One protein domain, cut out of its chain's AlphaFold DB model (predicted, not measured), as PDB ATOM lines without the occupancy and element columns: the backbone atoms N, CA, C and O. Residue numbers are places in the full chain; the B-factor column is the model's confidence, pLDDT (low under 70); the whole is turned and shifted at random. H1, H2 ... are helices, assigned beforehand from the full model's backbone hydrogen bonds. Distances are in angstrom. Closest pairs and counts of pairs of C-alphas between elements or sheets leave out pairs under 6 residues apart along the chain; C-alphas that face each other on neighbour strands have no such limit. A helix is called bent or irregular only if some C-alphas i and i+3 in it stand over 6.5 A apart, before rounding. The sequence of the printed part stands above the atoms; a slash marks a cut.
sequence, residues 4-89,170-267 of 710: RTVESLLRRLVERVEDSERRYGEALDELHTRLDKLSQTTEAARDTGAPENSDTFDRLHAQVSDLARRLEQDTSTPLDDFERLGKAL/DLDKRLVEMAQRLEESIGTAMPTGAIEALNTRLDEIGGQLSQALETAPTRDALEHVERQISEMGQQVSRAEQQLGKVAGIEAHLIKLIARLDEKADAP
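Overview. This is residues 4 to 89 and 170 to 267 of the 710 residues of an uncharacterized protein of Methyloceanibacter superfactus (UniProt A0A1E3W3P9). Long helices side by side make a loose rod: H6, H1, H2 and H5 form an up-and-down bundle at one end, and H3 and H4 prolong H2 and H5 toward the other. The 184 printed residues hold six named helices, H1 to H6, and no named strand: all helix, loose, radius of gyration of the C-alphas 22.1 A, spans 77 by 27 by 21 A.

Along the chain. H6, residues 219 to 264, spans 67.5 A from (109.361, 179.186, 162.178); H1, 4 to 48, spans 65.4 A from (120.821, 119.827, 186.729). H2 is 51 to 75, irregular with C-alphas 52 and 55 7.3 A apart; H3 78 to 89; H4 170 to 189; H5 192 to 214.

Arrangement. The hub H6 touches H2 (closest C-alphas Leu 60 and Glu 226, 6.0 A), H5 (Ala 212 and Ala 221, 6.3 A) and H4 (Ala 189 and Gln 242, 6.5 A). H1 touches H2 at 18 degrees, a shallow tilt, opposite ways (Arg 46 and Phe 57, 6.0 A), and H5 (Leu 38 and Gly 206, 6.4 A). Every O i to N i+4 pair is within hydrogen-bond range in H3, H4 and H5; H1 has 39 of 41, H2 18 of 21, H6 35 of 42.

Size, cuts and confidence. Residues 90 to 169 are not printed; C-alphas 89 and 170 are 29.0 A apart. The other links are tight. Residues 259 to 267 stand free. Mean pLDDT of the printed part is 77.6; residues 74 to 89 are among those under 70.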
ATOM      1  N   ARG A   4     119.841 118.731 186.668       71.31
ATOM      2  CA  ARG A   4     120.821 119.827 186.729       71.31
ATOM      3  C   ARG A   4     121.098 120.523 185.393       71.31
ATOM      4  O   ARG A   4     121.368 121.722 185.399       71.31
ATOM      5  N   THR A   5     121.078 119.821 184.253       78.00
ATOM      6  CA  THR A   5     121.323 120.486 182.960       78.00
ATOM      7  C   THR A   5     120.142 121.365 182.556       78.00
ATOM      8  O   THR A   5     120.367 122.475 182.077       78.00
ATOM      9  N   VAL A   6     118.905 120.929 182.818       77.12
ATOM     10  CA  VAL A   6     117.697 121.738 182.571       77.12
ATOM     11  C   VAL A   6     117.642 122.922 183.540       77.12
ATOM     12  O   VAL A   6     117.482 124.057 183.099       77.12
ATOM     13  N   GLU A   7     117.902 122.690 184.832       77.81
ATOM     14  CA  GLU A   7     118.038 123.752 185.842       77.81
ATOM     15  C   GLU A   7     119.069 124.818 185.426       77.81
ATOM     16  O   GLU A   7     118.823 126.015 185.577       77.81
ATOM     17  N   SER A   8     120.216 124.405 184.869       79.88
ATOM     18  CA  SER A   8     121.262 125.336 184.421       79.88
ATOM     19  C   SER A   8     120.863 126.166 183.195       79.88
ATOM     20  O   SER A   8     121.277 127.320 183.087       79.88
ATOM     21  N   LEU A   9     120.036 125.612 182.299       77.38
ATOM     22  CA  LEU A   9     119.489 126.340 181.152       77.38
ATOM     23  C   LEU A   9     118.462 127.380 181.618       77.38
ATOM     24  O   LEU A   9     118.547 128.539 181.225       77.38
ATOM     25  N   LEU A  10     117.535 126.974 182.493       77.62
ATOM     26  CA  LEU A  10     116.485 127.844 183.026       77.62
ATOM     27  C   LEU A  10     117.067 129.000 183.846       77.62
ATOM     28  O   LEU A  10     116.709 130.148 183.604       77.62
ATOM     29  N   ARG A  11     118.031 128.735 184.741       82.56
ATOM     30  CA  ARG A  11     118.724 129.799 185.493       82.56
ATOM     31  C   ARG A  11     119.418 130.801 184.576       82.56
ATOM     32  O   ARG A  11     119.337 131.992 184.833       82.56
ATOM     33  N   ARG A  12     120.061 130.333 183.501       83.44
ATOM     34  CA  ARG A  12     120.743 131.208 182.537       83.44
ATOM     35  C   ARG A  12     119.768 132.022 181.679       83.44
ATOM     36  O   ARG A  12     120.101 133.138 181.297       83.44
ATOM     37  N   LEU A  13     118.588 131.477 181.377       73.94
ATOM     38  CA  LEU A  13     117.504 132.230 180.745       73.94
ATOM     39  C   LEU A  13     117.003 133.338 181.678       73.94
ATOM     40  O   LEU A  13     116.993 134.488 181.258       73.94
ATOM     41  N   VAL A  14     116.687 133.024 182.939       79.94
ATOM     42  CA  VAL A  14     116.253 134.019 183.941       79.94
ATOM     43  C   VAL A  14     117.318 135.100 184.158       79.94
ATOM     44  O   VAL A  14     117.015 136.274 184.003       79.94
ATOM     45  N   GLU A  15     118.580 134.725 184.388       83.38
ATOM     46  CA  GLU A  15     119.706 135.665 184.547       83.38
ATOM     47  C   GLU A  15     119.863 136.602 183.333       83.38
ATOM     48  O   GLU A  15     120.179 137.780 183.492       83.38
ATOM     49  N   ARG A  16     119.600 136.106 182.113       75.38
ATOM     50  CA  ARG A  16     119.641 136.914 180.884       75.38
ATOM     51  C   ARG A  16     118.398 137.791 180.700       75.38
ATOM     52  O   ARG A  16     118.527 138.874 180.131       75.38
ATOM     53  N   VAL A  17     117.226 137.350 181.160       75.31
ATOM     54  CA  VAL A  17     116.017 138.184 181.200       75.31
ATOM     55  C   VAL A  17     116.224 139.329 182.193       75.31
ATOM     56  O   VAL A  17     116.162 140.475 181.760       75.31
ATOM     57  N   GLU A  18     116.634 139.053 183.436       80.69
ATOM     58  CA  GLU A  18     116.946 140.074 184.450       80.69
ATOM     59  C   GLU A  18     118.006 141.089 183.977       80.69
ATOM     60  O   GLU A  18     117.857 142.295 184.169       80.69
ATOM     61  N   ASP A  19     119.097 140.625 183.352       80.88
ATOM     62  CA  ASP A  19     120.139 141.493 182.781       80.88
ATOM     63  C   ASP A  19     119.609 142.350 181.618       80.88
ATOM     64  O   ASP A  19     120.056 143.481 181.427       80.88
ATOM     65  N   SER A  20     118.629 141.852 180.855       70.62
ATOM     66  CA  SER A  20     117.958 142.653 179.831       70.62
ATOM     67  C   SER A  20     116.995 143.675 180.445       70.62
ATOM     68  O   SER A  20     117.067 144.848 180.087       70.62
ATOM     69  N   GLU A  21     116.169 143.280 181.415       76.62
ATOM     70  CA  GLU A  21     115.200 144.138 182.109       76.62
ATOM     71  C   GLU A  21     115.876 145.312 182.813       76.62
ATOM     72  O   GLU A  21     115.426 146.446 182.672       76.62
ATOM     73  N   ARG A  22     117.006 145.076 183.493       83.81
ATOM     74  CA  ARG A  22     117.796 146.146 184.126       83.81
ATOM     75  C   ARG A  22     118.269 147.178 183.105       83.81
ATOM     76  O   ARG A  22     118.123 148.370 183.343       83.81
ATOM     77  N   ARG A  23     118.759 146.736 181.942       80.00
ATOM     78  CA  ARG A  23     119.188 147.633 180.851       80.00
ATOM     79  C   ARG A  23     118.009 148.359 180.204       80.00
ATOM     80  O   ARG A  23     118.170 149.501 179.788       80.00
ATOM     81  N   TYR A  24     116.839 147.725 180.129       76.62
ATOM     82  CA  TYR A  24     115.610 148.383 179.687       76.62
ATOM     83  C   TYR A  24     115.163 149.461 180.679       76.62
ATOM     84  O   TYR A  24     114.880 150.574 180.244       76.62
ATOM     85  N   GLY A  25     115.188 149.180 181.986       81.69
ATOM     86  CA  GLY A  25     114.935 150.162 183.044       81.69
ATOM     87  C   GLY A  25     115.907 151.341 182.991       81.69
ATOM     88  O   GLY A  25     115.474 152.474 182.829       81.69
ATOM     89  N   GLU A  26     117.219 151.081 183.002       85.06
ATOM     90  CA  GLU A  26     118.261 152.119 182.908       85.06
ATOM     91  C   GLU A  26     118.104 153.001 181.651       85.06
ATOM     92  O   GLU A  26     118.246 154.224 181.721       85.06
ATOM     93  N   ALA A  27     117.772 152.405 180.498       80.50
ATOM     94  CA  ALA A  27     117.559 153.144 179.254       80.50
ATOM     95  C   ALA A  27     116.247 153.953 179.241       80.50
ATOM     96  O   ALA A  27     116.192 154.998 178.587       80.50
ATOM     97  N   LEU A  28     115.210 153.500 179.958       80.69
ATOM     98  CA  LEU A  28     113.943 154.214 180.144       80.69
ATOM     99  C   LEU A  28     114.080 155.363 181.153       80.69
ATOM    100  O   LEU A  28     113.629 156.467 180.863       80.69
ATOM    101  N   ASP A  29     114.769 155.163 182.277       86.31
ATOM    102  CA  ASP A  29     115.089 156.232 183.234       86.31
ATOM    103  C   ASP A  29     115.911 157.344 182.560       86.31
ATOM    104  O   ASP A  29     115.658 158.540 182.753       86.31
ATOM    105  N   GLU A  30     116.862 156.966 181.699       87.00
ATOM    106  CA  GLU A  30     117.580 157.913 180.850       87.00
ATOM    107  C   GLU A  30     116.645 158.619 179.846       87.00
ATOM    108  O   GLU A  30     116.754 159.838 179.673       87.00
ATOM    109  N   LEU A  31     115.717 157.898 179.205       82.88
ATOM    110  CA  LEU A  31     114.732 158.452 178.266       82.88
ATOM    111  C   LEU A  31     113.832 159.501 178.942       82.88
ATOM    112  O   LEU A  31     113.700 160.612 178.424       82.88
ATOM    113  N   HIS A  32     113.278 159.197 180.120       86.38
ATOM    114  CA  HIS A  32     112.498 160.138 180.931       86.38
ATOM    115  C   HIS A  32     113.342 161.366 181.310       86.38
ATOM    116  O   HIS A  32     112.973 162.498 180.997       86.38
ATOM    117  N   THR A  33     114.554 161.147 181.832       89.69
ATOM    118  CA  THR A  33     115.506 162.218 182.181       89.69
ATOM    119  C   THR A  33     115.885 163.108 180.981       89.69
ATOM    120  O   THR A  33     116.269 164.269 181.154       89.69
ATOM    121  N   ARG A  34     115.825 162.590 179.746       85.19
ATOM    122  CA  ARG A  34     116.042 163.354 178.503       85.19
ATOM    123  C   ARG A  34     114.791 164.123 178.077       85.19
ATOM    124  O   ARG A  34     114.921 165.279 177.680       85.19
ATOM    125  N   LEU A  35     113.604 163.533 178.202       86.75
ATOM    126  CA  LEU A  35     112.330 164.197 177.904       86.75
ATOM    127  C   LEU A  35     112.041 165.359 178.863       86.75
ATOM    128  O   LEU A  35     111.603 166.408 178.398       86.75
ATOM    129  N   ASP A  36     112.388 165.230 180.145       88.75
ATOM    130  CA  ASP A  36     112.288 166.320 181.129       88.75
ATOM    131  C   ASP A  36     113.226 167.490 180.813       88.75
ATOM    132  O   ASP A  36     112.862 168.655 180.959       88.75
ATOM    133  N   LYS A  37     114.439 167.209 180.322       88.00
ATOM    134  CA  LYS A  37     115.336 168.266 179.825       88.00
ATOM    135  C   LYS A  37     114.755 168.923 178.578       88.00
ATOM    136  O   LYS A  37     114.843 170.139 178.439       88.00
ATOM    137  N   LEU A  38     114.151 168.142 177.682       86.88
ATOM    138  CA  LEU A  38     113.568 168.651 176.443       86.88
ATOM    139  C   LEU A  38     112.355 169.552 176.742       86.88
ATOM    140  O   LEU A  38     112.312 170.674 176.233       86.88
ATOM    141  N   SER A  39     111.457 169.145 177.647       88.00
ATOM    142  CA  SER A  39     110.331 169.971 178.109       88.00
ATOM    143  C   SER A  39     110.811 171.270 178.774       88.00
ATOM    144  O   SER A  39     110.397 172.351 178.347       88.00
ATOM    145  N   GLN A  40     111.784 171.197 179.691       89.75
ATOM    146  CA  GLN A  40     112.415 172.370 180.313       89.75
ATOM    147  C   GLN A  40     113.067 173.306 179.283       89.75
ATOM    148  O   GLN A  40     112.921 174.525 179.383       89.75
ATOM    149  N   THR A  41     113.744 172.779 178.252       87.44
ATOM    150  CA  THR A  41     114.296 173.628 177.179       87.44
ATOM    151  C   THR A  41     113.210 174.282 176.330       87.44
ATOM    152  O   THR A  41     113.387 175.432 175.938       87.44
ATOM    153  N   THR A  42     112.067 173.626 176.086       87.44
ATOM    154  CA  THR A  42     110.926 174.272 175.414       87.44
ATOM    155  C   THR A  42     110.219 175.313 176.275       87.44
ATOM    156  O   THR A  42     109.762 176.315 175.734       87.44
ATOM    157  N   GLU A  43     110.151 175.128 177.594       88.81
ATOM    158  CA  GLU A  43     109.574 176.113 178.514       88.81
ATOM    159  C   GLU A  43     110.482 177.351 178.631       88.81
ATOM    160  O   GLU A  43     110.037 178.473 178.397       88.81
ATOM    161  N   ALA A  44     111.794 177.163 178.806       88.75
ATOM    162  CA  ALA A  44     112.764 178.261 178.764       88.75
ATOM    163  C   ALA A  44     112.803 178.976 177.392       88.75
ATOM    164  O   ALA A  44     112.979 180.195 177.324       88.75
ATOM    165  N   ALA A  45     112.609 178.242 176.290       86.00
ATOM    166  CA  ALA A  45     112.481 178.807 174.944       86.00
ATOM    167  C   ALA A  45     111.181 179.599 174.737       86.00
ATOM    168  O   ALA A  45     111.180 180.596 174.017       86.00
ATOM    169  N   ARG A  46     110.082 179.178 175.374       88.31
ATOM    170  CA  ARG A  46     108.807 179.903 175.391       88.31
ATOM    171  C   ARG A  46     108.956 181.237 176.124       88.31
ATOM    172  O   ARG A  46     108.559 182.262 175.577       88.31
ATOM    173  N   ASP A  47     109.571 181.226 177.305       90.19
ATOM    174  CA  ASP A  47     109.758 182.416 178.149       90.19
ATOM    175  C   ASP A  47     110.733 183.447 177.556       90.19
ATOM    176  O   ASP A  47     110.605 184.648 177.800       90.19
ATOM    177  N   THR A  48     111.704 182.995 176.758       88.81
ATOM    178  CA  THR A  48     112.674 183.862 176.058       88.81
ATOM    179  C   THR A  48     112.288 184.179 174.608       88.81
ATOM    180  O   THR A  48     112.927 185.017 173.965       88.81
ATOM    181  N   GLY A  49     111.257 183.521 174.076       83.25
ATOM    182  CA  GLY A  49     110.864 183.579 172.673       83.25
ATOM    183  C   GLY A  49     110.084 184.837 172.282       83.25
ATOM    184  O   GLY A  49     109.449 185.508 173.093       83.25
ATOM    185  N   ALA A  50     110.077 185.140 170.981       84.00
ATOM    186  CA  ALA A  50     109.159 186.134 170.433       84.00
ATOM    187  C   ALA A  50     107.702 185.628 170.539       84.00
ATOM    188  O   ALA A  50     107.451 184.460 170.226       84.00
ATOM    189  N   PRO A  51     106.722 186.484 170.888       84.50
ATOM    190  CA  PRO A  51     105.333 186.061 171.107       84.50
ATOM    191  C   PRO A  51     104.644 185.522 169.843       84.50
ATOM    192  O   PRO A  51     103.635 184.839 169.946       84.50
ATOM    193  N   GLU A  52     105.190 185.767 168.650       86.50
ATOM    194  CA  GLU A  52     104.700 185.180 167.392       86.50
ATOM    195  C   GLU A  52     104.952 183.659 167.296       86.50
ATOM    196  O   GLU A  52     104.293 182.976 166.512       86.50
ATOM    197  N   ASN A  53     105.863 183.121 168.120       85.62
ATOM    198  CA  ASN A  53     106.212 181.699 168.175       85.62
ATOM    199  C   ASN A  53     105.579 180.951 169.371       85.62
ATOM    200  O   ASN A  53     105.811 179.745 169.507       85.62
ATOM    201  N   SER A  54     104.776 181.603 170.231       87.94
ATOM    202  CA  SER A  54     104.161 180.934 171.395       87.94
ATOM    203  C   SER A  54     103.310 179.736 170.973       87.94
ATOM    204  O   SER A  54     103.490 178.639 171.483       87.94
ATOM    205  N   ASP A  55     102.473 179.907 169.949       88.69
ATOM    206  CA  ASP A  55     101.592 178.859 169.419       88.69
ATOM    207  C   ASP A  55     102.350 177.628 168.896       88.69
ATOM    208  O   ASP A  55     101.781 176.535 168.839       88.69
ATOM    209  N   THR A  56     103.611 177.789 168.479       86.44
ATOM    210  CA  THR A  56     104.478 176.675 168.065       86.44
ATOM    211  C   THR A  56     105.159 176.004 169.255       86.44
ATOM    212  O   THR A  56     105.198 174.776 169.295       86.44
ATOM    213  N   PHE A  57     105.618 176.764 170.255       88.56
ATOM    214  CA  PHE A  57     106.172 176.179 171.482       88.56
ATOM    215  C   PHE A  57     105.105 175.439 172.299       88.56
ATOM    216  O   PHE A  57     105.368 174.333 172.756       88.56
ATOM    217  N   ASP A  58     103.881 175.962 172.394       89.25
ATOM    218  CA  ASP A  58     102.769 175.316 173.105       89.25
ATOM    219  C   ASP A  58     102.379 173.967 172.479       89.25
ATOM    220  O   ASP A  58     102.081 173.011 173.196       89.25
ATOM    221  N   ARG A  59     102.428 173.849 171.144       88.19
ATOM    222  CA  ARG A  59     102.211 172.570 170.441       88.19
ATOM    223  C   ARG A  59     103.341 171.587 170.681       88.19
ATOM    224  O   ARG A  59     103.071 170.417 170.934       88.19
ATOM    225  N   LEU A  60     104.584 172.052 170.588       88.69
ATOM    226  CA  LEU A  60     105.761 171.202 170.718       88.69
ATOM    227  C   LEU A  60     105.897 170.700 172.166       88.69
ATOM    228  O   LEU A  60     106.083 169.505 172.377       88.69
ATOM    229  N   HIS A  61     105.639 171.558 173.157       89.56
ATOM    230  CA  HIS A  61     105.495 171.164 174.557       89.56
ATOM    231  C   HIS A  61     104.344 170.164 174.746       89.56
ATOM    232  O   HIS A  61     104.540 169.136 175.383       89.56
ATOM    233  N   ALA A  62     103.155 170.402 174.178       88.31
ATOM    234  CA  ALA A  62     102.038 169.457 174.292       88.31
ATOM    235  C   ALA A  62     102.348 168.081 173.665       88.31
ATOM    236  O   ALA A  62     101.947 167.061 174.219       88.31
ATOM    237  N   GLN A  63     103.091 168.038 172.553       86.06
ATOM    238  CA  GLN A  63     103.562 166.793 171.930       86.06
ATOM    239  C   GLN A  63     104.581 166.060 172.815       86.06
ATOM    240  O   GLN A  63     104.470 164.848 172.988       86.06
ATOM    241  N   VAL A  64     105.534 166.783 173.413       87.06
ATOM    242  CA  VAL A  64     106.524 166.217 174.346       87.06
ATOM    243  C   VAL A  64     105.847 165.704 175.623       87.06
ATOM    244  O   VAL A  64     106.145 164.594 176.055       87.06
ATOM    245  N   SER A  65     104.883 166.442 176.185       86.38
ATOM    246  CA  SER A  65     104.112 166.009 177.359       86.38
ATOM    247  C   SER A  65     103.232 164.787 177.083       86.38
ATOM    248  O   SER A  65     103.149 163.905 177.931       86.38
ATOM    249  N   ASP A  66     102.576 164.702 175.917       86.31
ATOM    250  CA  ASP A  66     101.774 163.524 175.552       86.31
ATOM    251  C   ASP A  66     102.662 162.289 175.315       86.31
ATOM    252  O   ASP A  66     102.293 161.182 175.698       86.31
ATOM    253  N   LEU A  67     103.862 162.476 174.751       82.88
ATOM    254  CA  LEU A  67     104.841 161.405 174.554       82.88
ATOM    255  C   LEU A  67     105.442 160.915 175.883       82.88
ATOM    256  O   LEU A  67     105.490 159.709 176.109       82.88
ATOM    257  N   ALA A  68     105.828 161.823 176.786       85.38
ATOM    258  CA  ALA A  68     106.304 161.470 178.126       85.38
ATOM    259  C   ALA A  68     105.224 160.732 178.937       85.38
ATOM    260  O   ALA A  68     105.485 159.670 179.495       85.38
ATOM    261  N   ARG A  69     103.982 161.233 178.914       85.38
ATOM    262  CA  ARG A  69     102.849 160.615 179.614       85.38
ATOM    263  C   ARG A  69     102.510 159.213 179.103       85.38
ATOM    264  O   ARG A  69     102.092 158.373 179.894       85.38
ATOM    265  N   ARG A  70     102.648 158.942 177.799       81.31
ATOM    266  CA  ARG A  70     102.467 157.580 177.256       81.31
ATOM    267  C   ARG A  70     103.507 156.627 177.832       81.31
ATOM    268  O   ARG A  70     103.131 155.586 178.347       81.31
ATOM    269  N   LEU A  71     104.776 157.034 177.852       80.69
ATOM    270  CA  LEU A  71     105.864 156.241 178.434       80.69
ATOM    271  C   LEU A  71     105.645 155.965 179.936       80.69
ATOM    272  O   LEU A  71     105.842 154.836 180.378       80.69
ATOM    273  N   GLU A  72     105.155 156.939 180.713       82.31
ATOM    274  CA  GLU A  72     104.756 156.716 182.119       82.31
ATOM    275  C   GLU A  72     103.598 155.710 182.258       82.31
ATOM    276  O   GLU A  72     103.576 154.890 183.175       82.31
ATOM    277  N   GLN A  73     102.609 155.761 181.359       78.75
ATOM    278  CA  GLN A  73     101.482 154.827 181.382       78.75
ATOM    279  C   GLN A  73     101.919 153.413 180.974       78.75
ATOM    280  O   GLN A  73     101.529 152.443 181.627       78.75
ATOM    281  N   ASP A  74     102.777 153.294 179.964       63.22
ATOM    282  CA  ASP A  74     103.235 152.013 179.437       63.22
ATOM    283  C   ASP A  74     104.249 151.324 180.365       63.22
ATOM    284  O   ASP A  74     104.176 150.107 180.516       63.22
ATOM    285  N   THR A  75     105.125 152.055 181.068       62.56
ATOM    286  CA  THR A  75     106.044 151.459 182.068       62.56
ATOM    287  C   THR A  75     105.317 150.867 183.278       62.56
ATOM    288  O   THR A  75     105.779 149.874 183.839       62.56
ATOM    289  N   SER A  76     104.151 151.410 183.643       62.16
ATOM    290  CA  SER A  76     103.374 150.957 184.807       62.16
ATOM    291  C   SER A  76     102.691 149.588 184.655       62.16
ATOM    292  O   SER A  76     102.185 149.063 185.641       62.16
ATOM    293  N   THR A  77     102.646 149.003 183.451       57.06
ATOM    294  CA  THR A  77     101.866 147.774 183.185       57.06
ATOM    295  C   THR A  77     102.658 146.461 183.057       57.06
ATOM    296  O   THR A  77     102.207 145.482 183.650       57.06
ATOM    297  N   PRO A  78     103.813 146.363 182.359       55.56
ATOM    298  CA  PRO A  78     104.484 145.076 182.169       55.56
ATOM    299  C   PRO A  78     105.123 144.549 183.459       55.56
ATOM    300  O   PRO A  78     104.980 143.368 183.757       55.56
ATOM    301  N   LEU A  79     105.782 145.404 184.255       53.56
ATOM    302  CA  LEU A  79     106.399 144.971 185.519       53.56
ATOM    303  C   LEU A  79     105.355 144.530 186.553       53.56
ATOM    304  O   LEU A  79     105.589 143.557 187.263       53.56
ATOM    305  N   ASP A  80     104.194 145.186 186.601       59.88
ATOM    306  CA  ASP A  80     103.080 144.781 187.466       59.88
ATOM    307  C   ASP A  80     102.525 143.407 187.052       59.88
ATOM    308  O   ASP A  80     102.249 142.574 187.918       59.88
ATOM    309  N   ASP A  81     102.416 143.117 185.748       54.41
ATOM    310  CA  ASP A  81     102.030 141.782 185.272       54.41
ATOM    311  C   ASP A  81     103.117 140.723 185.578       54.41
ATOM    312  O   ASP A  81     102.753 139.617 185.983       54.41
ATOM    313  N   PHE A  82     104.420 141.045 185.521       51.88
ATOM    314  CA  PHE A  82     105.505 140.153 185.984       51.88
ATOM    315  C   PHE A  82     105.498 139.920 187.502       51.88
ATOM    316  O   PHE A  82     105.673 138.787 187.957       51.88
ATOM    317  N   GLU A  83     105.275 140.944 188.325       60.31
ATOM    318  CA  GLU A  83     105.240 140.768 189.783       60.31
ATOM    319  C   GLU A  83     103.988 139.982 190.209       60.31
ATOM    320  O   GLU A  83     104.025 139.120 191.096       60.31
ATOM    321  N   ARG A  84     102.877 140.204 189.500       59.06
ATOM    322  CA  ARG A  84     101.649 139.410 189.589       59.06
ATOM    323  C   ARG A  84     101.845 137.982 189.081       59.06
ATOM    324  O   ARG A  84     101.210 137.073 189.616       59.06
ATOM    325  N   LEU A  85     102.756 137.762 188.134       54.12
ATOM    326  CA  LEU A  85     103.180 136.435 187.697       54.12
ATOM    327  C   LEU A  85     103.991 135.711 188.771       54.12
ATOM    328  O   LEU A  85     103.672 134.574 189.111       54.12
ATOM    329  N   GLY A  86     104.978 136.389 189.360       61.78
ATOM    330  CA  GLY A  86     105.745 135.875 190.493       61.78
ATOM    331  C   GLY A  86     104.835 135.491 191.659       61.78
ATOM    332  O   GLY A  86     104.995 134.414 192.233       61.78
ATOM    333  N   LYS A  87     103.814 136.308 191.949       64.00
ATOM    334  CA  LYS A  87     102.777 136.020 192.953       64.00
ATOM    335  C   LYS A  87     101.853 134.862 192.560       64.00
ATOM    336  O   LYS A  87     101.499 134.078 193.433       64.00
ATOM    337  N   ALA A  88     101.493 134.705 191.285       59.12
ATOM    338  CA  ALA A  88     100.686 133.573 190.820       59.12
ATOM    339  C   ALA A  88     101.452 132.239 190.911       59.12
ATOM    340  O   ALA A  88     100.937 131.274 191.471       59.12
ATOM    341  N   LEU A  89     102.693 132.202 190.417       53.53
ATOM    342  CA  LEU A  89     103.547 131.009 190.420       53.53
ATOM    343  C   LEU A  89     103.995 130.627 191.841       53.53
ATOM    344  O   LEU A  89     103.917 129.462 192.221       53.53
ATOM    345  N   ASP A 170     115.968 113.865 170.484       69.88
ATOM    346  CA  ASP A 170     115.492 114.857 169.508       69.88
ATOM    347  C   ASP A 170     114.498 115.850 170.131       69.88
ATOM    348  O   ASP A 170     114.452 117.006 169.712       69.88
ATOM    349  N   LEU A 171     113.784 115.459 171.195       66.12
ATOM    350  CA  LEU A 171     112.978 116.378 172.005       66.12
ATOM    351  C   LEU A 171     113.890 117.326 172.806       66.12
ATOM    352  O   LEU A 171     113.649 118.530 172.801       66.12
ATOM    353  N   ASP A 172     115.002 116.820 173.363       65.00
ATOM    354  CA  ASP A 172     116.064 117.644 173.971       65.00
ATOM    355  C   ASP A 172     116.594 118.708 172.979       65.00
ATOM    356  O   ASP A 172     116.655 119.895 173.306       65.00
ATOM    357  N   LYS A 173     116.929 118.317 171.735       74.88
ATOM    358  CA  LYS A 173     117.364 119.264 170.685       74.88
ATOM    359  C   LYS A 173     116.278 120.276 170.340       74.88
ATOM    360  O   LYS A 173     116.587 121.451 170.188       74.88
ATOM    361  N   ARG A 174     115.023 119.834 170.213       71.62
ATOM    362  CA  ARG A 174     113.885 120.694 169.863       71.62
ATOM    363  C   ARG A 174     113.560 121.689 170.976       71.62
ATOM    364  O   ARG A 174     113.201 122.815 170.661       71.62
ATOM    365  N   LEU A 175     113.732 121.328 172.251       67.81
ATOM    366  CA  LEU A 175     113.644 122.271 173.373       67.81
ATOM    367  C   LEU A 175     114.757 123.321 173.319       67.81
ATOM    368  O   LEU A 175     114.465 124.504 173.459       67.81
ATOM    369  N   VAL A 176     116.006 122.916 173.056       73.94
ATOM    370  CA  VAL A 176     117.124 123.863 172.883       73.94
ATOM    371  C   VAL A 176     116.903 124.767 171.666       73.94
ATOM    372  O   VAL A 176     117.088 125.973 171.774       73.94
ATOM    373  N   GLU A 177     116.445 124.227 170.534       77.62
ATOM    374  CA  GLU A 177     116.137 125.015 169.336       77.62
ATOM    375  C   GLU A 177     114.953 125.966 169.567       77.62
ATOM    376  O   GLU A 177     115.007 127.116 169.142       77.62
ATOM    377  N   MET A 178     113.896 125.534 170.265       67.62
ATOM    378  CA  MET A 178     112.786 126.417 170.630       67.62
ATOM    379  C   MET A 178     113.250 127.518 171.580       67.62
ATOM    380  O   MET A 178     112.951 128.673 171.310       67.62
ATOM    381  N   ALA A 179     114.023 127.203 172.624       67.56
ATOM    382  CA  ALA A 179     114.582 128.199 173.540       67.56
ATOM    383  C   ALA A 179     115.510 129.191 172.819       67.56
ATOM    384  O   ALA A 179     115.406 130.391 173.045       67.56
ATOM    385  N   GLN A 180     116.356 128.716 171.902       74.06
ATOM    386  CA  GLN A 180     117.246 129.564 171.107       74.06
ATOM    387  C   GLN A 180     116.472 130.437 170.106       74.06
ATOM    388  O   GLN A 180     116.762 131.622 169.986       74.06
ATOM    389  N   ARG A 181     115.430 129.908 169.448       71.62
ATOM    390  CA  ARG A 181     114.508 130.708 168.621       71.62
ATOM    391  C   ARG A 181     113.720 131.724 169.452       71.62
ATOM    392  O   ARG A 181     113.397 132.788 168.938       71.62
ATOM    393  N   LEU A 182     113.396 131.418 170.710       64.62
ATOM    394  CA  LEU A 182     112.726 132.340 171.634       64.62
ATOM    395  C   LEU A 182     113.694 133.444 172.090       64.62
ATOM    396  O   LEU A 182     113.314 134.607 172.106       64.62
ATOM    397  N   GLU A 183     114.959 133.107 172.347       70.25
ATOM    398  CA  GLU A 183     116.047 134.052 172.638       70.25
ATOM    399  C   GLU A 183     116.343 134.977 171.437       70.25
ATOM    400  O   GLU A 183     116.443 136.194 171.601       70.25
ATOM    401  N   GLU A 184     116.397 134.432 170.216       75.31
ATOM    402  CA  GLU A 184     116.497 135.200 168.965       75.31
ATOM    403  C   GLU A 184     115.240 136.059 168.717       75.31
ATOM    404  O   GLU A 184     115.352 137.210 168.293       75.31
ATOM    405  N   SER A 185     114.044 135.547 169.028       60.09
ATOM    406  CA  SER A 185     112.772 136.276 168.909       60.09
ATOM    407  C   SER A 185     112.667 137.423 169.917       60.09
ATOM    408  O   SER A 185     112.282 138.522 169.540       60.09
ATOM    409  N   ILE A 186     113.072 137.230 171.177       63.12
ATOM    410  CA  ILE A 186     113.122 138.303 172.184       63.12
ATOM    411  C   ILE A 186     114.168 139.348 171.781       63.12
ATOM    412  O   ILE A 186     113.849 140.532 171.739       63.12
ATOM    413  N   GLY A 187     115.375 138.928 171.389       66.19
ATOM    414  CA  GLY A 187     116.442 139.836 170.950       66.19
ATOM    415  C   GLY A 187     116.164 140.593 169.641       66.19
ATOM    416  O   GLY A 187     116.879 141.544 169.329       66.19
ATOM    417  N   THR A 188     115.140 140.198 168.873       66.50
ATOM    418  CA  THR A 188     114.695 140.902 167.655       66.50
ATOM    419  C   THR A 188     113.357 141.629 167.814       66.50
ATOM    420  O   THR A 188     113.137 142.625 167.127       66.50
ATOM    421  N   ALA A 189     112.481 141.190 168.724       59.94
ATOM    422  CA  ALA A 189     111.241 141.882 169.082       59.94
ATOM    423  C   ALA A 189     111.483 143.038 170.065       59.94
ATOM    424  O   ALA A 189     110.833 144.075 169.943       59.94
ATOM    425  N   MET A 190     112.456 142.888 170.970       61.06
ATOM    426  CA  MET A 190     113.046 143.968 171.758       61.06
ATOM    427  C   MET A 190     114.503 144.198 171.311       61.06
ATOM    428  O   MET A 190     115.440 143.662 171.907       61.06
ATOM    429  N   PRO A 191     114.726 144.968 170.233       63.53
ATOM    430  CA  PRO A 191     116.061 145.414 169.864       63.53
ATOM    431  C   PRO A 191     116.507 146.547 170.805       63.53
ATOM    432  O   PRO A 191     116.060 147.683 170.649       63.53
ATOM    433  N   THR A 192     117.442 146.278 171.728       66.25
ATOM    434  CA  THR A 192     118.071 147.317 172.580       66.25
ATOM    435  C   THR A 192     118.589 148.491 171.744       66.25
ATOM    436  O   THR A 192     118.341 149.651 172.064       66.25
ATOM    437  N   GLY A 193     119.196 148.182 170.592       72.88
ATOM    438  CA  GLY A 193     119.683 149.155 169.616       72.88
ATOM    439  C   GLY A 193     118.617 150.106 169.050       72.88
ATOM    440  O   GLY A 193     118.974 151.148 168.508       72.88
ATOM    441  N   ALA A 194     117.317 149.804 169.174       70.62
ATOM    442  CA  ALA A 194     116.253 150.746 168.822       70.62
ATOM    443  C   ALA A 194     116.003 151.785 169.924       70.62
ATOM    444  O   ALA A 194     115.697 152.926 169.592       70.62
ATOM    445  N   ILE A 195     116.177 151.433 171.203       70.31
ATOM    446  CA  ILE A 195     116.125 152.403 172.310       70.31
ATOM    447  C   ILE A 195     117.408 153.238 172.323       70.31
ATOM    448  O   ILE A 195     117.332 154.456 172.418       70.31
ATOM    449  N   GLU A 196     118.574 152.627 172.095       79.56
ATOM    450  CA  GLU A 196     119.835 153.359 171.889       79.56
ATOM    451  C   GLU A 196     119.722 154.352 170.712       79.56
ATOM    452  O   GLU A 196     120.148 155.505 170.820       79.56
ATOM    453  N   ALA A 197     119.086 153.952 169.602       78.88
ATOM    454  CA  ALA A 197     118.802 154.842 168.476       78.88
ATOM    455  C   ALA A 197     117.755 155.923 168.806       78.88
ATOM    456  O   ALA A 197     117.904 157.057 168.352       78.88
ATOM    457  N   LEU A 198     116.728 155.613 169.608       76.94
ATOM    458  CA  LEU A 198     115.731 156.582 170.078       76.94
ATOM    459  C   LEU A 198     116.384 157.649 170.972       76.94
ATOM    460  O   LEU A 198     116.199 158.840 170.723       76.94
ATOM    461  N   ASN A 199     117.213 157.232 171.936       80.62
ATOM    462  CA  ASN A 199     118.003 158.105 172.809       80.62
ATOM    463  C   ASN A 199     118.952 158.986 171.979       80.62
ATOM    464  O   ASN A 199     118.930 160.211 172.117       80.62
ATOM    465  N   THR A 200     119.694 158.396 171.036       85.75
ATOM    466  CA  THR A 200     120.570 159.137 170.107       85.75
ATOM    467  C   THR A 200     119.790 160.174 169.285       85.75
ATOM    468  O   THR A 200     120.266 161.289 169.076       85.75
ATOM    469  N   ARG A 201     118.568 159.845 168.839       82.19
ATOM    470  CA  ARG A 201     117.726 160.760 168.055       82.19
ATOM    471  C   ARG A 201     117.065 161.850 168.910       82.19
ATOM    472  O   ARG A 201     116.846 162.945 168.397       82.19
ATOM    473  N   LEU A 202     116.806 161.606 170.200       81.81
ATOM    474  CA  LEU A 202     116.432 162.665 171.148       81.81
ATOM    475  C   LEU A 202     117.590 163.637 171.403       81.81
ATOM    476  O   LEU A 202     117.344 164.840 171.434       81.81
ATOM    477  N   ASP A 203     118.833 163.158 171.533       85.50
ATOM    478  CA  ASP A 203     120.003 164.044 171.663       85.50
ATOM    479  C   ASP A 203     120.181 164.913 170.415       85.50
ATOM    480  O   ASP A 203     120.441 166.112 170.521       85.50
ATOM    481  N   GLU A 204     119.994 164.327 169.227       87.81
ATOM    482  CA  GLU A 204     120.026 165.070 167.968       87.81
ATOM    483  C   GLU A 204     118.933 166.151 167.930       87.81
ATOM    484  O   GLU A 204     119.230 167.295 167.590       87.81
ATOM    485  N   ILE A 205     117.698 165.841 168.351       84.06
ATOM    486  CA  ILE A 205     116.617 166.835 168.463       84.06
ATOM    487  C   ILE A 205     116.949 167.917 169.492       84.06
ATOM    488  O   ILE A 205     116.763 169.094 169.197       84.06
ATOM    489  N   GLY A 206     117.445 167.560 170.678       83.31
ATOM    490  CA  GLY A 206     117.825 168.529 171.711       83.31
ATOM    491  C   GLY A 206     118.929 169.474 171.229       83.31
ATOM    492  O   GLY A 206     118.859 170.685 171.458       83.31
ATOM    493  N   GLY A 207     119.903 168.944 170.484       87.00
ATOM    494  CA  GLY A 207     120.937 169.721 169.802       87.00
ATOM    495  C   GLY A 207     120.371 170.637 168.714       87.00
ATOM    496  O   GLY A 207     120.661 171.832 168.720       87.00
ATOM    497  N   GLN A 208     119.523 170.115 167.821       86.50
ATOM    498  CA  GLN A 208     118.869 170.897 166.762       86.50
ATOM    499  C   GLN A 208     117.964 172.002 167.327       86.50
ATOM    500  O   GLN A 208     117.996 173.121 166.822       86.50
ATOM    501  N   LEU A 209     117.188 171.722 168.380       82.50
ATOM    502  CA  LEU A 209     116.327 172.698 169.055       82.50
ATOM    503  C   LEU A 209     117.177 173.809 169.685       82.50
ATOM    504  O   LEU A 209     116.936 174.984 169.418       82.50
ATOM    505  N   SER A 210     118.214 173.445 170.447       86.38
ATOM    506  CA  SER A 210     119.152 174.407 171.045       86.38
ATOM    507  C   SER A 210     119.805 175.289 169.978       86.38
ATOM    508  O   SER A 210     119.815 176.512 170.097       86.38
ATOM    509  N   GLN A 211     120.273 174.684 168.882       88.25
ATOM    510  CA  GLN A 211     120.876 175.405 167.765       88.25
ATOM    511  C   GLN A 211     119.869 176.323 167.055       88.25
ATOM    512  O   GLN A 211     120.212 177.459 166.744       88.25
ATOM    513  N   ALA A 212     118.625 175.883 166.836       83.50
ATOM    514  CA  ALA A 212     117.573 176.694 166.218       83.50
ATOM    515  C   ALA A 212     117.179 177.909 167.077       83.50
ATOM    516  O   ALA A 212     116.830 178.957 166.532       83.50
ATOM    517  N   LEU A 213     117.268 177.790 168.404       82.25
ATOM    518  CA  LEU A 213     117.064 178.897 169.340       82.25
ATOM    519  C   LEU A 213     118.242 179.887 169.301       82.25
ATOM    520  O   LEU A 213     118.016 181.095 169.207       82.25
ATOM    521  N   GLU A 214     119.487 179.395 169.284       88.12
ATOM    522  CA  GLU A 214     120.691 180.235 169.158       88.12
ATOM    523  C   GLU A 214     120.780 180.968 167.807       88.12
ATOM    524  O   GLU A 214     121.135 182.147 167.760       88.12
ATOM    525  N   THR A 215     120.439 180.314 166.689       85.12
ATOM    526  CA  THR A 215     120.559 180.882 165.328       85.12
ATOM    527  C   THR A 215     119.395 181.797 164.915       85.12
ATOM    528  O   THR A 215     119.207 182.056 163.726       85.12
ATOM    529  N   ALA A 216     118.657 182.312 165.902       69.94
ATOM    530  CA  ALA A 216     117.346 182.961 165.828       69.94
ATOM    531  C   ALA A 216     116.181 181.996 165.491       69.94
ATOM    532  O   ALA A 216     116.242 181.280 164.485       69.94
ATOM    533  N   PRO A 217     115.081 182.016 166.280       73.94
ATOM    534  CA  PRO A 217     113.989 181.045 166.187       73.94
ATOM    535  C   PRO A 217     113.098 181.304 164.966       73.94
ATOM    536  O   PRO A 217     112.017 181.893 165.048       73.94
ATOM    537  N   THR A 218     113.570 180.856 163.806       83.25
ATOM    538  CA  THR A 218     112.795 180.841 162.566       83.25
ATOM    539  C   THR A 218     111.735 179.745 162.617       83.25
ATOM    540  O   THR A 218     111.999 178.605 163.005       83.25
ATOM    541  N   ARG A 219     110.515 180.093 162.198       83.00
ATOM    542  CA  ARG A 219     109.361 179.186 162.178       83.00
ATOM    543  C   ARG A 219     109.656 177.881 161.430       83.00
ATOM    544  O   ARG A 219     109.344 176.807 161.932       83.00
ATOM    545  N   ASP A 220     110.312 177.980 160.278       83.56
ATOM    546  CA  ASP A 220     110.653 176.850 159.407       83.56
ATOM    547  C   ASP A 220     111.551 175.807 160.104       83.56
ATOM    548  O   ASP A 220     111.429 174.611 159.834       83.56
ATOM    549  N   ALA A 221     112.424 176.236 161.027       83.69
ATOM    550  CA  ALA A 221     113.254 175.336 161.828       83.69
ATOM    551  C   ALA A 221     112.425 174.609 162.903       83.69
ATOM    552  O   ALA A 221     112.561 173.397 163.073       83.69
ATOM    553  N   LEU A 222     111.508 175.316 163.574       81.88
ATOM    554  CA  LEU A 222     110.590 174.713 164.548       81.88
ATOM    555  C   LEU A 222     109.621 173.719 163.879       81.88
ATOM    556  O   LEU A 222     109.404 172.633 164.410       81.88
ATOM    557  N   GLU A 223     109.115 174.022 162.676       87.25
ATOM    558  CA  GLU A 223     108.270 173.105 161.887       87.25
ATOM    559  C   GLU A 223     109.032 171.858 161.372       87.25
ATOM    560  O   GLU A 223     108.402 170.861 160.995       87.25
ATOM    561  N   HIS A 224     110.373 171.868 161.365       87.06
ATOM    562  CA  HIS A 224     111.178 170.659 161.148       87.06
ATOM    563  C   HIS A 224     111.220 169.784 162.407       87.06
ATOM    564  O   HIS A 224     110.931 168.588 162.327       87.06
ATOM    565  N   VAL A 225     111.494 170.383 163.571       84.31
ATOM    566  CA  VAL A 225     111.563 169.661 164.851       84.31
ATOM    567  C   VAL A 225     110.197 169.092 165.255       84.31
ATOM    568  O   VAL A 225     110.122 167.919 165.619       84.31
ATOM    569  N   GLU A 226     109.100 169.846 165.092       87.19
ATOM    570  CA  GLU A 226     107.725 169.356 165.316       87.19
ATOM    571  C   GLU A 226     107.439 168.091 164.483       87.19
ATOM    572  O   GLU A 226     106.868 167.108 164.963       87.19
ATOM    573  N   ARG A 227     107.906 168.071 163.226       87.81
ATOM    574  CA  ARG A 227     107.762 166.920 162.327       87.81
ATOM    575  C   ARG A 227     108.619 165.732 162.759       87.81
ATOM    576  O   ARG A 227     108.150 164.603 162.638       87.81
ATOM    577  N   GLN A 228     109.832 165.962 163.265       86.12
ATOM    578  CA  GLN A 228     110.709 164.888 163.736       86.12
ATOM    579  C   GLN A 228     110.199 164.265 165.048       86.12
ATOM    580  O   GLN A 228     110.182 163.041 165.165       86.12
ATOM    581  N   ILE A 229     109.689 165.073 165.984       82.31
ATOM    582  CA  ILE A 229     109.016 164.594 167.206       82.31
ATOM    583  C   ILE A 229     107.751 163.803 166.841       82.31
ATOM    584  O   ILE A 229     107.549 162.692 167.335       82.31
ATOM    585  N   SER A 230     106.945 164.311 165.902       84.12
ATOM    586  CA  SER A 230     105.770 163.598 165.377       84.12
ATOM    587  C   SER A 230     106.123 162.262 164.705       84.12
ATOM    588  O   SER A 230     105.355 161.303 164.788       84.12
ATOM    589  N   GLU A 231     107.278 162.173 164.036       86.19
ATOM    590  CA  GLU A 231     107.786 160.918 163.473       86.19
ATOM    591  C   GLU A 231     108.229 159.950 164.579       86.19
ATOM    592  O   GLU A 231     107.873 158.773 164.533       86.19
ATOM    593  N   MET A 232     108.943 160.434 165.601       80.94
ATOM    594  CA  MET A 232     109.381 159.612 166.733       80.94
ATOM    595  C   MET A 232     108.206 159.068 167.547       80.94
ATOM    596  O   MET A 232     108.200 157.877 167.838       80.94
ATOM    597  N   GLY A 233     107.159 159.857 167.804       80.38
ATOM    598  CA  GLY A 233     105.924 159.347 168.417       80.38
ATOM    599  C   GLY A 233     105.292 158.203 167.608       80.38
ATOM    600  O   GLY A 233     104.855 157.204 168.171       80.38
ATOM    601  N   GLN A 234     105.334 158.270 166.271       84.12
ATOM    602  CA  GLN A 234     104.905 157.154 165.416       84.12
ATOM    603  C   GLN A 234     105.870 155.959 165.399       84.12
ATOM    604  O   GLN A 234     105.463 154.890 164.941       84.12
ATOM    605  N   GLN A 235     107.130 156.119 165.810       80.38
ATOM    606  CA  GLN A 235     108.084 155.018 165.970       80.38
ATOM    607  C   GLN A 235     107.890 154.334 167.330       80.38
ATOM    608  O   GLN A 235     107.771 153.109 167.361       80.38
ATOM    609  N   VAL A 236     107.735 155.104 168.415       76.50
ATOM    610  CA  VAL A 236     107.396 154.583 169.753       76.50
ATOM    611  C   VAL A 236     106.082 153.801 169.691       76.50
ATOM    612  O   VAL A 236     106.091 152.611 169.988       76.50
ATOM    613  N   SER A 237     105.012 154.345 169.093       79.62
ATOM    614  CA  SER A 237     103.746 153.603 168.935       79.62
ATOM    615  C   SER A 237     103.752 152.462 167.906       79.62
ATOM    616  O   SER A 237     102.726 151.819 167.682       79.62
ATOM    617  N   ARG A 238     104.902 152.150 167.289       79.88
ATOM    618  CA  ARG A 238     105.139 150.857 166.612       79.88
ATOM    619  C   ARG A 238     105.854 149.872 167.536       79.88
ATOM    620  O   ARG A 238     105.500 148.698 167.505       79.88
ATOM    621  N   ALA A 239     106.788 150.347 168.361       73.94
ATOM    622  CA  ALA A 239     107.439 149.555 169.399       73.94
ATOM    623  C   ALA A 239     106.440 149.111 170.486       73.94
ATOM    624  O   ALA A 239     106.396 147.923 170.783       73.94
ATOM    625  N   GLU A 240     105.551 149.995 170.963       74.69
ATOM    626  CA  GLU A 240     104.397 149.667 171.830       74.69
ATOM    627  C   GLU A 240     103.609 148.458 171.274       74.69
ATOM    628  O   GLU A 240     103.374 147.455 171.951       74.69
ATOM    629  N   GLN A 241     103.265 148.508 169.979       78.00
ATOM    630  CA  GLN A 241     102.521 147.457 169.268       78.00
ATOM    631  C   GLN A 241     103.322 146.164 169.037       78.00
ATOM    632  O   GLN A 241     102.734 145.148 168.656       78.00
ATOM    633  N   GLN A 242     104.644 146.183 169.225       74.06
ATOM    634  CA  GLN A 242     105.492 144.990 169.221       74.06
ATOM    635  C   GLN A 242     105.656 144.437 170.643       74.06
ATOM    636  O   GLN A 242     105.494 143.233 170.831       74.06
ATOM    637  N   LEU A 243     105.850 145.294 171.649       68.44
ATOM    638  CA  LEU A 243     105.935 144.911 173.061       68.44
ATOM    639  C   LEU A 243     104.649 144.208 173.529       68.44
ATOM    640  O   LEU A 243     104.699 143.102 174.063       68.44
ATOM    641  N   GLY A 244     103.480 144.774 173.206       74.31
ATOM    642  CA  GLY A 244     102.178 144.169 173.519       74.31
ATOM    643  C   GLY A 244     101.930 142.810 172.843       74.31
ATOM    644  O   GLY A 244     101.097 142.032 173.308       74.31
ATOM    645  N   LYS A 245     102.669 142.473 171.772       74.88
ATOM    646  CA  LYS A 245     102.666 141.116 171.196       74.88
ATOM    647  C   LYS A 245     103.543 140.154 171.991       74.88
ATOM    648  O   LYS A 245     103.148 139.004 172.146       74.88
ATOM    649  N   VAL A 246     104.693 140.607 172.497       70.56
ATOM    650  CA  VAL A 246     105.574 139.797 173.357       70.56
ATOM    651  C   VAL A 246     104.835 139.416 174.641       70.56
ATOM    652  O   VAL A 246     104.711 138.226 174.916       70.56
ATOM    653  N   ALA A 247     104.208 140.382 175.321       71.06
ATOM    654  CA  ALA A 247     103.350 140.118 176.483       71.06
ATOM    655  C   ALA A 247     102.183 139.157 176.154       71.06
ATOM    656  O   ALA A 247     101.834 138.281 176.942       71.06
ATOM    657  N   GLY A 248     101.604 139.250 174.949       77.00
ATOM    658  CA  GLY A 248     100.579 138.312 174.473       77.00
ATOM    659  C   GLY A 248     101.082 136.875 174.246       77.00
ATOM    660  O   GLY A 248     100.338 135.924 174.495       77.00
ATOM    661  N   ILE A 249     102.331 136.704 173.801       71.94
ATOM    662  CA  ILE A 249     102.998 135.397 173.670       71.94
ATOM    663  C   ILE A 249     103.309 134.832 175.058       71.94
ATOM    664  O   ILE A 249     103.016 133.668 175.334       71.94
ATOM    665  N   GLU A 250     103.846 135.658 175.950       75.19
ATOM    666  CA  GLU A 250     104.169 135.281 177.323       75.19
ATOM    667  C   GLU A 250     102.920 134.824 178.089       75.19
ATOM    668  O   GLU A 250     102.878 133.703 178.597       75.19
ATOM    669  N   ALA A 251     101.834 135.602 178.040       74.19
ATOM    670  CA  ALA A 251     100.532 135.248 178.609       74.19
ATOM    671  C   ALA A 251      99.921 133.959 178.019       74.19
ATOM    672  O   ALA A 251      98.943 133.433 178.566       74.19
ATOM    673  N   HIS A 252     100.459 133.436 176.910       74.25
ATOM    674  CA  HIS A 252     100.160 132.094 176.412       74.25
ATOM    675  C   HIS A 252     101.122 131.034 176.977       74.25
ATOM    676  O   HIS A 252     100.644 129.969 177.370       74.25
ATOM    677  N   LEU A 253     102.429 131.305 177.066       71.88
ATOM    678  CA  LEU A 253     103.419 130.413 177.693       71.88
ATOM    679  C   LEU A 253     103.063 130.115 179.156       71.88
ATOM    680  O   LEU A 253     103.049 128.957 179.561       71.88
ATOM    681  N   ILE A 254     102.654 131.133 179.909       74.00
ATOM    682  CA  ILE A 254     102.185 131.028 181.300       74.00
ATOM    683  C   ILE A 254     101.011 130.045 181.423       74.00
ATOM    684  O   ILE A 254     101.002 129.168 182.283       74.00
ATOM    685  N   LYS A 255     100.039 130.132 180.504       79.12
ATOM    686  CA  LYS A 255      98.886 129.214 180.440       79.12
ATOM    687  C   LYS A 255      99.261 127.800 179.991       79.12
ATOM    688  O   LYS A 255      98.436 126.901 180.125       79.12
ATOM    689  N   LEU A 256     100.446 127.597 179.416       73.94
ATOM    690  CA  LEU A 256     100.974 126.270 179.100       73.94
ATOM    691  C   LEU A 256     101.739 125.684 180.289       73.94
ATOM    692  O   LEU A 256     101.547 124.507 180.566       73.94
ATOM    693  N   ILE A 257     102.511 126.498 181.016       74.50
ATOM    694  CA  ILE A 257     103.187 126.113 182.266       74.50
ATOM    695  C   ILE A 257     102.148 125.657 183.299       74.50
ATOM    696  O   ILE A 257     102.123 124.481 183.640       74.50
ATOM    697  N   ALA A 258     101.172 126.506 183.641       78.12
ATOM    698  CA  ALA A 258     100.140 126.164 184.627       78.12
ATOM    699  C   ALA A 258      99.328 124.895 184.274       78.12
ATOM    700  O   ALA A 258      98.904 124.169 185.164       78.12
ATOM    701  N   ARG A 259      99.139 124.592 182.978       75.88
ATOM    702  CA  ARG A 259      98.475 123.359 182.498       75.88
ATOM    703  C   ARG A 259      99.368 122.116 182.513       75.88
ATOM    704  O   ARG A 259      98.854 121.004 182.398       75.88
ATOM    705  N   LEU A 260     100.686 122.291 182.549       69.38
ATOM    706  CA  LEU A 260     101.638 121.206 182.763       69.38
ATOM    707  C   LEU A 260     101.751 120.906 184.258       69.38
ATOM    708  O   LEU A 260     101.723 119.733 184.612       69.38
ATOM    709  N   ASP A 261     101.766 121.939 185.102       77.25
ATOM    710  CA  ASP A 261     101.806 121.822 186.564       77.25
ATOM    711  C   ASP A 261     100.511 121.178 187.105       77.25
ATOM    712  O   ASP A 261     100.564 120.114 187.716       77.25
ATOM    713  N   GLU A 262      99.330 121.687 186.717       81.56
ATOM    714  CA  GLU A 262      98.007 121.089 187.017       81.56
ATOM    715  C   GLU A 262      97.915 119.604 186.598       81.56
ATOM    716  O   GLU A 262      97.206 118.807 187.215       81.56
ATOM    717  N   LYS A 263      98.652 119.205 185.551       68.25
ATOM    718  CA  LYS A 263      98.713 117.822 185.051       68.25
ATOM    719  C   LYS A 263      99.849 116.990 185.676       68.25
ATOM    720  O   LYS A 263      99.842 115.768 185.515       68.25
ATOM    721  N   ALA A 264     100.795 117.613 186.374       69.69
ATOM    722  CA  ALA A 264     101.856 116.954 187.134       69.69
ATOM    723  C   ALA A 264     101.409 116.638 188.569       69.69
ATOM    724  O   ALA A 264     101.681 115.540 189.054       69.69
ATOM    725  N   ASP A 265     100.670 117.555 189.201       72.94
ATOM    726  CA  ASP A 265     100.134 117.392 190.561       72.94
ATOM    727  C   ASP A 265      98.885 116.490 190.613       72.94
ATOM    728  O   ASP A 265      98.522 115.968 191.669       72.94
ATOM    729  N   ALA A 266      98.241 116.248 189.465       75.19
ATOM    730  CA  ALA A 266      97.127 115.313 189.338       75.19
ATOM    731  C   ALA A 266      97.527 113.894 189.824       75.19
ATOM    732  O   ALA A 266      98.373 113.246 189.194       75.19
ATOM    733  N   PRO A 267      96.922 113.361 190.907       67.94
ATOM    734  CA  PRO A 267      97.404 112.145 191.555       67.94
ATOM    735  C   PRO A 267      97.295 110.926 190.630       67.94
ATOM    736  O   PRO A 267      96.206 110.481 190.264       67.94
TER     737      PRO A 267